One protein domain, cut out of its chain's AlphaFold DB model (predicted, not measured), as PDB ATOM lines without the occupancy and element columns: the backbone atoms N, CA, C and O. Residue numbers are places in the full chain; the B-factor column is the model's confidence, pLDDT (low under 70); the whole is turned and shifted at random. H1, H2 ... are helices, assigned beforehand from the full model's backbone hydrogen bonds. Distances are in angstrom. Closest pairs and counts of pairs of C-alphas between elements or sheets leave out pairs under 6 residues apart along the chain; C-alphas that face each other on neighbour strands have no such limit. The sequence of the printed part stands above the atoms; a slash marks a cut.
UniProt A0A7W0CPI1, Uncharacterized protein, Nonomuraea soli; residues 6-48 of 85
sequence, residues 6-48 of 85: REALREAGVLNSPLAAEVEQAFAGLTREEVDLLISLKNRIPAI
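This is residues 6 to 48 of the 85 residues of an uncharacterized protein of Nonomuraea soli (UniProt A0A7W0CPI1). Three short helices stand at the corners of a triangle with few contacts between them: H3 is the longest, H1 stands between it and H2, about at right angles to H2 and slanted to H3. Residues 16 to 23, the later part of the link from H1 to H2 with residues 21 to 23 of H2 itself, stick out, and a tail of residues 42 to 48 follows H3. The printed part has 43 residues, with three named helices in the order H1, H2, H3 and no named strand, and its class is all helix. It is compact, with a radius of gyration of the C-alphas of 10.5 A, and spans 27 by 22 by 16 A.

Begin with the longest helix, H3, residues 32 to 41, and look from there to H1, residues 6 to 11. The two only just touch, with 3 pairs of C-alphas within 8 A; the closest are those of Leu 9 and Val 35, 6.8 A apart. They run the same way at a steep tilt of 40 degrees, and their centres are 10.8 A apart. Now go from H1 to H2, residues 21 to 28: these also only just touch, with 3 pairs of C-alphas within 8 A, and the closest are those of Arg 6 and Ala 28, 6.0 A apart. Their lines stand about perpendicular, at 83 degrees, with 12.2 A from centre to centre. H2 and H3 are apart, though they follow each other in the chain. In H1, H2 and H3 every O i to N i+4 pair is within hydrogen-bond range.

Find C-alpha 32 at (2.232, -32.930, 118.691); from there H3 runs 14.4 A to C-alpha 41 at (9.632, -31.056, 106.519). Go back to C-alpha 6 at (3.667, -42.996, 115.557), where the printed part begins; H1 runs from it to residue 11, 8.6 A from first to last C-alpha. H2 begins at C-alpha 21, at (11.794, -51.386, 117.921), and ends 10.6 A away at C-alpha 28.

Look for the two C-alphas farthest apart, those of Ala 21 and Pro 46, at 27.4 A; the first and last printed C-alphas, of Arg 6 and Ile 48, are 23.1 A apart. The printed part has no cut. The link from H2 to H3 is tight, with 3 residues, and the one from H1 to H2 is short, with 9. Residues 16 to 23, of which 21 to 23 belong to H2, stand free. In the B-factor column the mean pLDDT of the printed part is 85.0, and residues 45 to 48 are under 70, where this model's confidence is low.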
ATOM      1  N   ARG A   6       3.247 -41.996 116.548       90.94
ATOM      2  CA  ARG A   6       3.667 -42.996 115.557       90.94
ATOM      3  C   ARG A   6       2.590 -43.211 114.511       90.94
ATOM      4  O   ARG A   6       2.906 -43.386 113.339       90.94
ATOM      5  N   GLU A   7       1.331 -43.215 114.934       90.50
ATOM      6  CA  GLU A   7       0.193 -43.338 114.030       90.50
ATOM      7  C   GLU A   7       0.099 -42.103 113.131       90.50
ATOM      8  O   GLU A   7       0.106 -42.250 111.913       90.50
ATOM      9  N   ALA A   8       0.187 -40.899 113.708       91.00
ATOM     10  CA  ALA A   8       0.186 -39.648 112.948       91.00
ATOM     11  C   ALA A   8       1.324 -39.577 111.908       91.00
ATOM     12  O   ALA A   8       1.111 -39.196 110.755       91.00
ATOM     13  N   LEU A   9       2.538 -40.000 112.277       90.12
ATOM     14  CA  LEU A   9       3.672 -40.035 111.349       90.12
ATOM     15  C   LEU A   9       3.537 -41.126 110.269       90.12
ATOM     16  O   LEU A   9       4.031 -40.934 109.153       90.12
ATOM     17  N   ARG A  10       2.879 -42.258 110.560       90.12
ATOM     18  CA  ARG A  10       2.565 -43.294 109.555       90.12
ATOM     19  C   ARG A  10       1.488 -42.819 108.584       90.12
ATOM     20  O   ARG A  10       1.661 -42.982 107.381       90.12
ATOM     21  N   GLU A  11       0.425 -42.182 109.073       90.00
ATOM     22  CA  GLU A  11      -0.629 -41.590 108.236       90.00
ATOM     23  C   GLU A  11      -0.071 -40.511 107.303       90.00
ATOM     24  O   GLU A  11      -0.403 -40.462 106.118       90.00
ATOM     25  N   ALA A  12       0.857 -39.694 107.802       87.81
ATOM     26  CA  ALA A  12       1.574 -38.717 106.993       87.81
ATOM     27  C   ALA A  12       2.603 -39.346 106.034       87.81
ATOM     28  O   ALA A  12       3.221 -38.635 105.234       87.81
ATOM     29  N   GLY A  13       2.827 -40.663 106.096       86.94
ATOM     30  CA  GLY A  13       3.811 -41.397 105.300       86.94
ATOM     31  C   GLY A  13       5.254 -40.950 105.550       86.94
ATOM     32  O   GLY A  13       6.049 -40.937 104.611       86.94
ATOM     33  N   VAL A  14       5.557 -40.481 106.764       86.75
ATOM     34  CA  VAL A  14       6.924 -40.179 107.229       86.75
ATOM     35  C   VAL A  14       7.605 -41.472 107.679       86.75
ATOM     36  O   VAL A  14       8.758 -41.719 107.334       86.75
ATOM     37  N   LEU A  15       6.879 -42.319 108.413       86.81
ATOM     38  CA  LEU A  15       7.349 -43.635 108.838       86.81
ATOM     39  C   LEU A  15       6.858 -44.712 107.869       86.81
ATOM     40  O   LEU A  15       5.655 -44.854 107.658       86.81
ATOM     41  N   ASN A  16       7.789 -45.503 107.335       83.12
ATOM     42  CA  ASN A  16       7.487 -46.692 106.542       83.12
ATOM     43  C   ASN A  16       7.795 -47.941 107.371       83.12
ATOM     44  O   ASN A  16       8.891 -48.073 107.911       83.12
ATOM     45  N   SER A  17       6.831 -48.852 107.473       79.25
ATOM     46  CA  SER A  17       7.021 -50.137 108.151       79.25
ATOM     47  C   SER A  17       7.799 -51.116 107.259       79.25
ATOM     48  O   SER A  17       7.584 -51.111 106.044       79.25
ATOM     49  N   PRO A  18       8.625 -52.015 107.827       77.50
ATOM     50  CA  PRO A  18       8.897 -52.211 109.257       77.50
ATOM     51  C   PRO A  18      10.034 -51.319 109.796       77.50
ATOM     52  O   PRO A  18      11.042 -51.111 109.126       77.50
ATOM     53  N   LEU A  19       9.889 -50.845 111.039       81.75
ATOM     54  CA  LEU A  19      10.925 -50.117 111.784       81.75
ATOM     55  C   LEU A  19      11.523 -51.008 112.878       81.75
ATOM     56  O   LEU A  19      10.847 -51.885 113.415       81.75
ATOM     57  N   ALA A  20      12.787 -50.763 113.228       87.25
ATOM     58  CA  ALA A  20      13.390 -51.358 114.417       87.25
ATOM     59  C   ALA A  20      12.677 -50.851 115.686       87.25
ATOM     60  O   ALA A  20      12.221 -49.703 115.734       87.25
ATOM     61  N   ALA A  21      12.573 -51.690 116.718       85.12
ATOM     62  CA  ALA A  21      11.794 -51.386 117.921       85.12
ATOM     63  C   ALA A  21      12.314 -50.142 118.664       85.12
ATOM     64  O   ALA A  21      11.535 -49.360 119.207       85.12
ATOM     65  N   GLU A  22      13.627 -49.930 118.642       84.38
ATOM     66  CA  GLU A  22      14.305 -48.778 119.236       84.38
ATOM     67  C   GLU A  22      13.877 -47.473 118.555       84.38
ATOM     68  O   GLU A  22      13.674 -46.447 119.204       84.38
ATOM     69  N   VAL A  23      13.683 -47.530 117.239       82.81
ATOM     70  CA  VAL A  23      13.251 -46.390 116.431       82.81
ATOM     71  C   VAL A  23      11.786 -46.071 116.716       82.81
ATOM     72  O   VAL A  23      11.433 -44.908 116.901       82.81
ATOM     73  N   GLU A  24      10.928 -47.087 116.833       84.62
ATOM     74  CA  GLU A  24       9.527 -46.870 117.212       84.62
ATOM     75  C   GLU A  24       9.382 -46.242 118.603       84.62
ATOM     76  O   GLU A  24       8.513 -45.392 118.800       84.62
ATOM     77  N   GLN A  25      10.230 -46.632 119.557       86.44
ATOM     78  CA  GLN A  25      10.244 -46.037 120.895       86.44
ATOM     79  C   GLN A  25      10.692 -44.577 120.874       86.44
ATOM     80  O   GLN A  25      10.087 -43.756 121.561       86.44
ATOM     81  N   ALA A  26      11.694 -44.236 120.060       86.75
ATOM     82  CA  ALA A  26      12.134 -42.852 119.911       86.75
ATOM     83  C   ALA A  26      10.996 -41.947 119.409       86.75
ATOM     84  O   ALA A  26      10.774 -40.869 119.956       86.75
ATOM     85  N   PHE A  27      10.216 -42.414 118.429       89.44
ATOM     86  CA  PHE A  27       9.077 -41.655 117.908       89.44
ATOM     87  C   PHE A  27       7.876 -41.613 118.860       89.44
ATOM     88  O   PHE A  27       7.087 -40.676 118.790       89.44
ATOM     89  N   ALA A  28       7.729 -42.582 119.768       89.56
ATOM     90  CA  ALA A  28       6.628 -42.607 120.735       89.56
ATOM     91  C   ALA A  28       6.677 -41.447 121.747       89.56
ATOM     92  O   ALA A  28       5.646 -41.099 122.316       89.56
ATOM     93  N   GLY A  29       7.860 -40.871 121.983       90.00
ATOM     94  CA  GLY A  29       8.058 -39.776 122.935       90.00
ATOM     95  C   GLY A  29       7.787 -38.374 122.385       90.00
ATOM     96  O   GLY A  29       7.901 -37.418 123.146       90.00
ATOM     97  N   LEU A  30       7.462 -38.239 121.097       92.19
ATOM     98  CA  LEU A  30       7.321 -36.929 120.462       92.19
ATOM     99  C   LEU A  30       6.041 -36.201 120.875       92.19
ATOM    100  O   LEU A  30       4.975 -36.805 121.038       92.19
ATOM    101  N   THR A  31       6.128 -34.878 120.972       93.75
ATOM    102  CA  THR A  31       4.952 -34.024 121.139       93.75
ATOM    103  C   THR A  31       4.215 -33.831 119.816       93.75
ATOM    104  O   THR A  31       4.684 -34.196 118.734       93.75
ATOM    105  N   ARG A  32       3.021 -33.239 119.886       92.81
ATOM    106  CA  ARG A  32       2.232 -32.930 118.691       92.81
ATOM    107  C   ARG A  32       2.946 -31.923 117.792       92.81
ATOM    108  O   ARG A  32       3.000 -32.122 116.585       92.81
ATOM    109  N   GLU A  33       3.526 -30.885 118.384       93.50
ATOM    110  CA  GLU A  33       4.240 -29.836 117.659       93.50
ATOM    111  C   GLU A  33       5.466 -30.394 116.923       93.50
ATOM    112  O   GLU A  33       5.739 -30.012 115.787       93.50
ATOM    113  N   GLU A  34       6.183 -31.333 117.546       91.56
ATOM    114  CA  GLU A  34       7.333 -32.005 116.936       91.56
ATOM    115  C   GLU A  34       6.914 -32.889 115.756       91.56
ATOM    116  O   GLU A  34       7.560 -32.876 114.706       91.56
ATOM    117  N   VAL A  35       5.803 -33.616 115.888       93.62
ATOM    118  CA  VAL A  35       5.235 -34.407 114.789       93.62
ATOM    119  C   VAL A  35       4.814 -33.511 113.626       93.62
ATOM    120  O   VAL A  35       5.187 -33.784 112.485       93.62
ATOM    121  N   ASP A  36       4.103 -32.418 113.898       92.94
ATOM    122  CA  ASP A  36       3.661 -31.475 112.867       92.94
ATOM    123  C   ASP A  36       4.857 -30.855 112.126       92.94
ATOM    124  O   ASP A  36       4.841 -30.720 110.896       92.94
ATOM    125  N   LEU A  37       5.938 -30.547 112.852       91.81
ATOM    126  CA  LEU A  37       7.189 -30.087 112.258       91.81
ATOM    127  C   LEU A  37       7.774 -31.140 111.307       91.81
ATOM    128  O   LEU A  37       8.078 -30.810 110.159       91.81
ATOM    129  N   LEU A  38       7.895 -32.400 111.737       90.12
ATOM    130  CA  LEU A  38       8.421 -33.486 110.900       90.12
ATOM    131  C   LEU A  38       7.585 -33.691 109.630       90.12
ATOM    132  O   LEU A  38       8.136 -33.824 108.534       90.12
ATOM    133  N   ILE A  39       6.257 -33.644 109.753       91.00
ATOM    134  CA  ILE A  39       5.337 -33.733 108.616       91.00
ATOM    135  C   ILE A  39       5.568 -32.565 107.648       91.00
ATOM    136  O   ILE A  39       5.653 -32.775 106.435       91.00
ATOM    137  N   SER A  40       5.735 -31.343 108.164       90.50
ATOM    138  CA  SER A  40       5.978 -30.153 107.339       90.50
ATOM    139  C   SER A  40       7.299 -30.216 106.556       90.50
ATOM    140  O   SER A  40       7.407 -29.657 105.459       90.50
ATOM    141  N   LEU A  41       8.299 -30.918 107.102       86.69
ATOM    142  CA  LEU A  41       9.632 -31.056 106.519       86.69
ATOM    143  C   LEU A  41       9.728 -32.179 105.484       86.69
ATOM    144  O   LEU A  41      10.598 -32.108 104.617       86.69
ATOM    145  N   LYS A  42       8.825 -33.168 105.512       83.81
ATOM    146  CA  LYS A  42       8.846 -34.355 104.636       83.81
ATOM    147  C   LYS A  42       9.112 -34.035 103.159       83.81
ATOM    148  O   LYS A  42       9.912 -34.706 102.521       83.81
ATOM    149  N   ASN A  43       8.458 -33.003 102.625       76.25
ATOM    150  CA  ASN A  43       8.571 -32.616 101.211       76.25
ATOM    151  C   ASN A  43       9.558 -31.461 100.973       76.25
ATOM    152  O   ASN A  43       9.718 -31.006  99.842       76.25
ATOM    153  N   ARG A  44      10.171 -30.940 102.040       74.25
ATOM    154  CA  ARG A  44      11.117 -29.817 101.995       74.25
ATOM    155  C   ARG A  44      12.567 -30.257 102.065       74.25
ATOM    156  O   ARG A  44      13.435 -29.448 101.762       74.25
ATOM    157  N   ILE A  45      12.825 -31.502 102.456       64.56
ATOM    158  CA  ILE A  45      14.138 -32.114 102.303       64.56
ATOM    159  C   ILE A  45      14.213 -32.552 100.834       64.56
ATOM    160  O   ILE A  45      13.567 -33.543 100.482       64.56
ATOM    161  N   PRO A  46      14.908 -31.812  99.944       60.88
ATOM    162  CA  PRO A  46      15.165 -32.313  98.600       60.88
ATOM    163  C   PRO A  46      15.789 -33.701  98.742       60.88
ATOM    164  O   PRO A  46      16.613 -33.896  99.639       60.88
ATOM    165  N   ALA A  47      15.345 -34.655  97.910       59.59
ATOM    166  CA  ALA A  47      15.876 -36.015  97.885       59.59
ATOM    167  C   ALA A  47      17.389 -35.942  98.070       59.59
ATOM    168  O   ALA A  47      18.050 -35.238  97.304       59.59
ATOM    169  N   ILE A  48      17.854 -36.542  99.168       56.22
ATOM    170  CA  ILE A  48      19.193 -36.385  99.733       56.22
ATOM    171  C   ILE A  48      20.203 -36.201  98.593       56.22
ATOM    172  O   ILE A  48      20.408 -37.146  97.826       56.22
TER     173      ILE A  48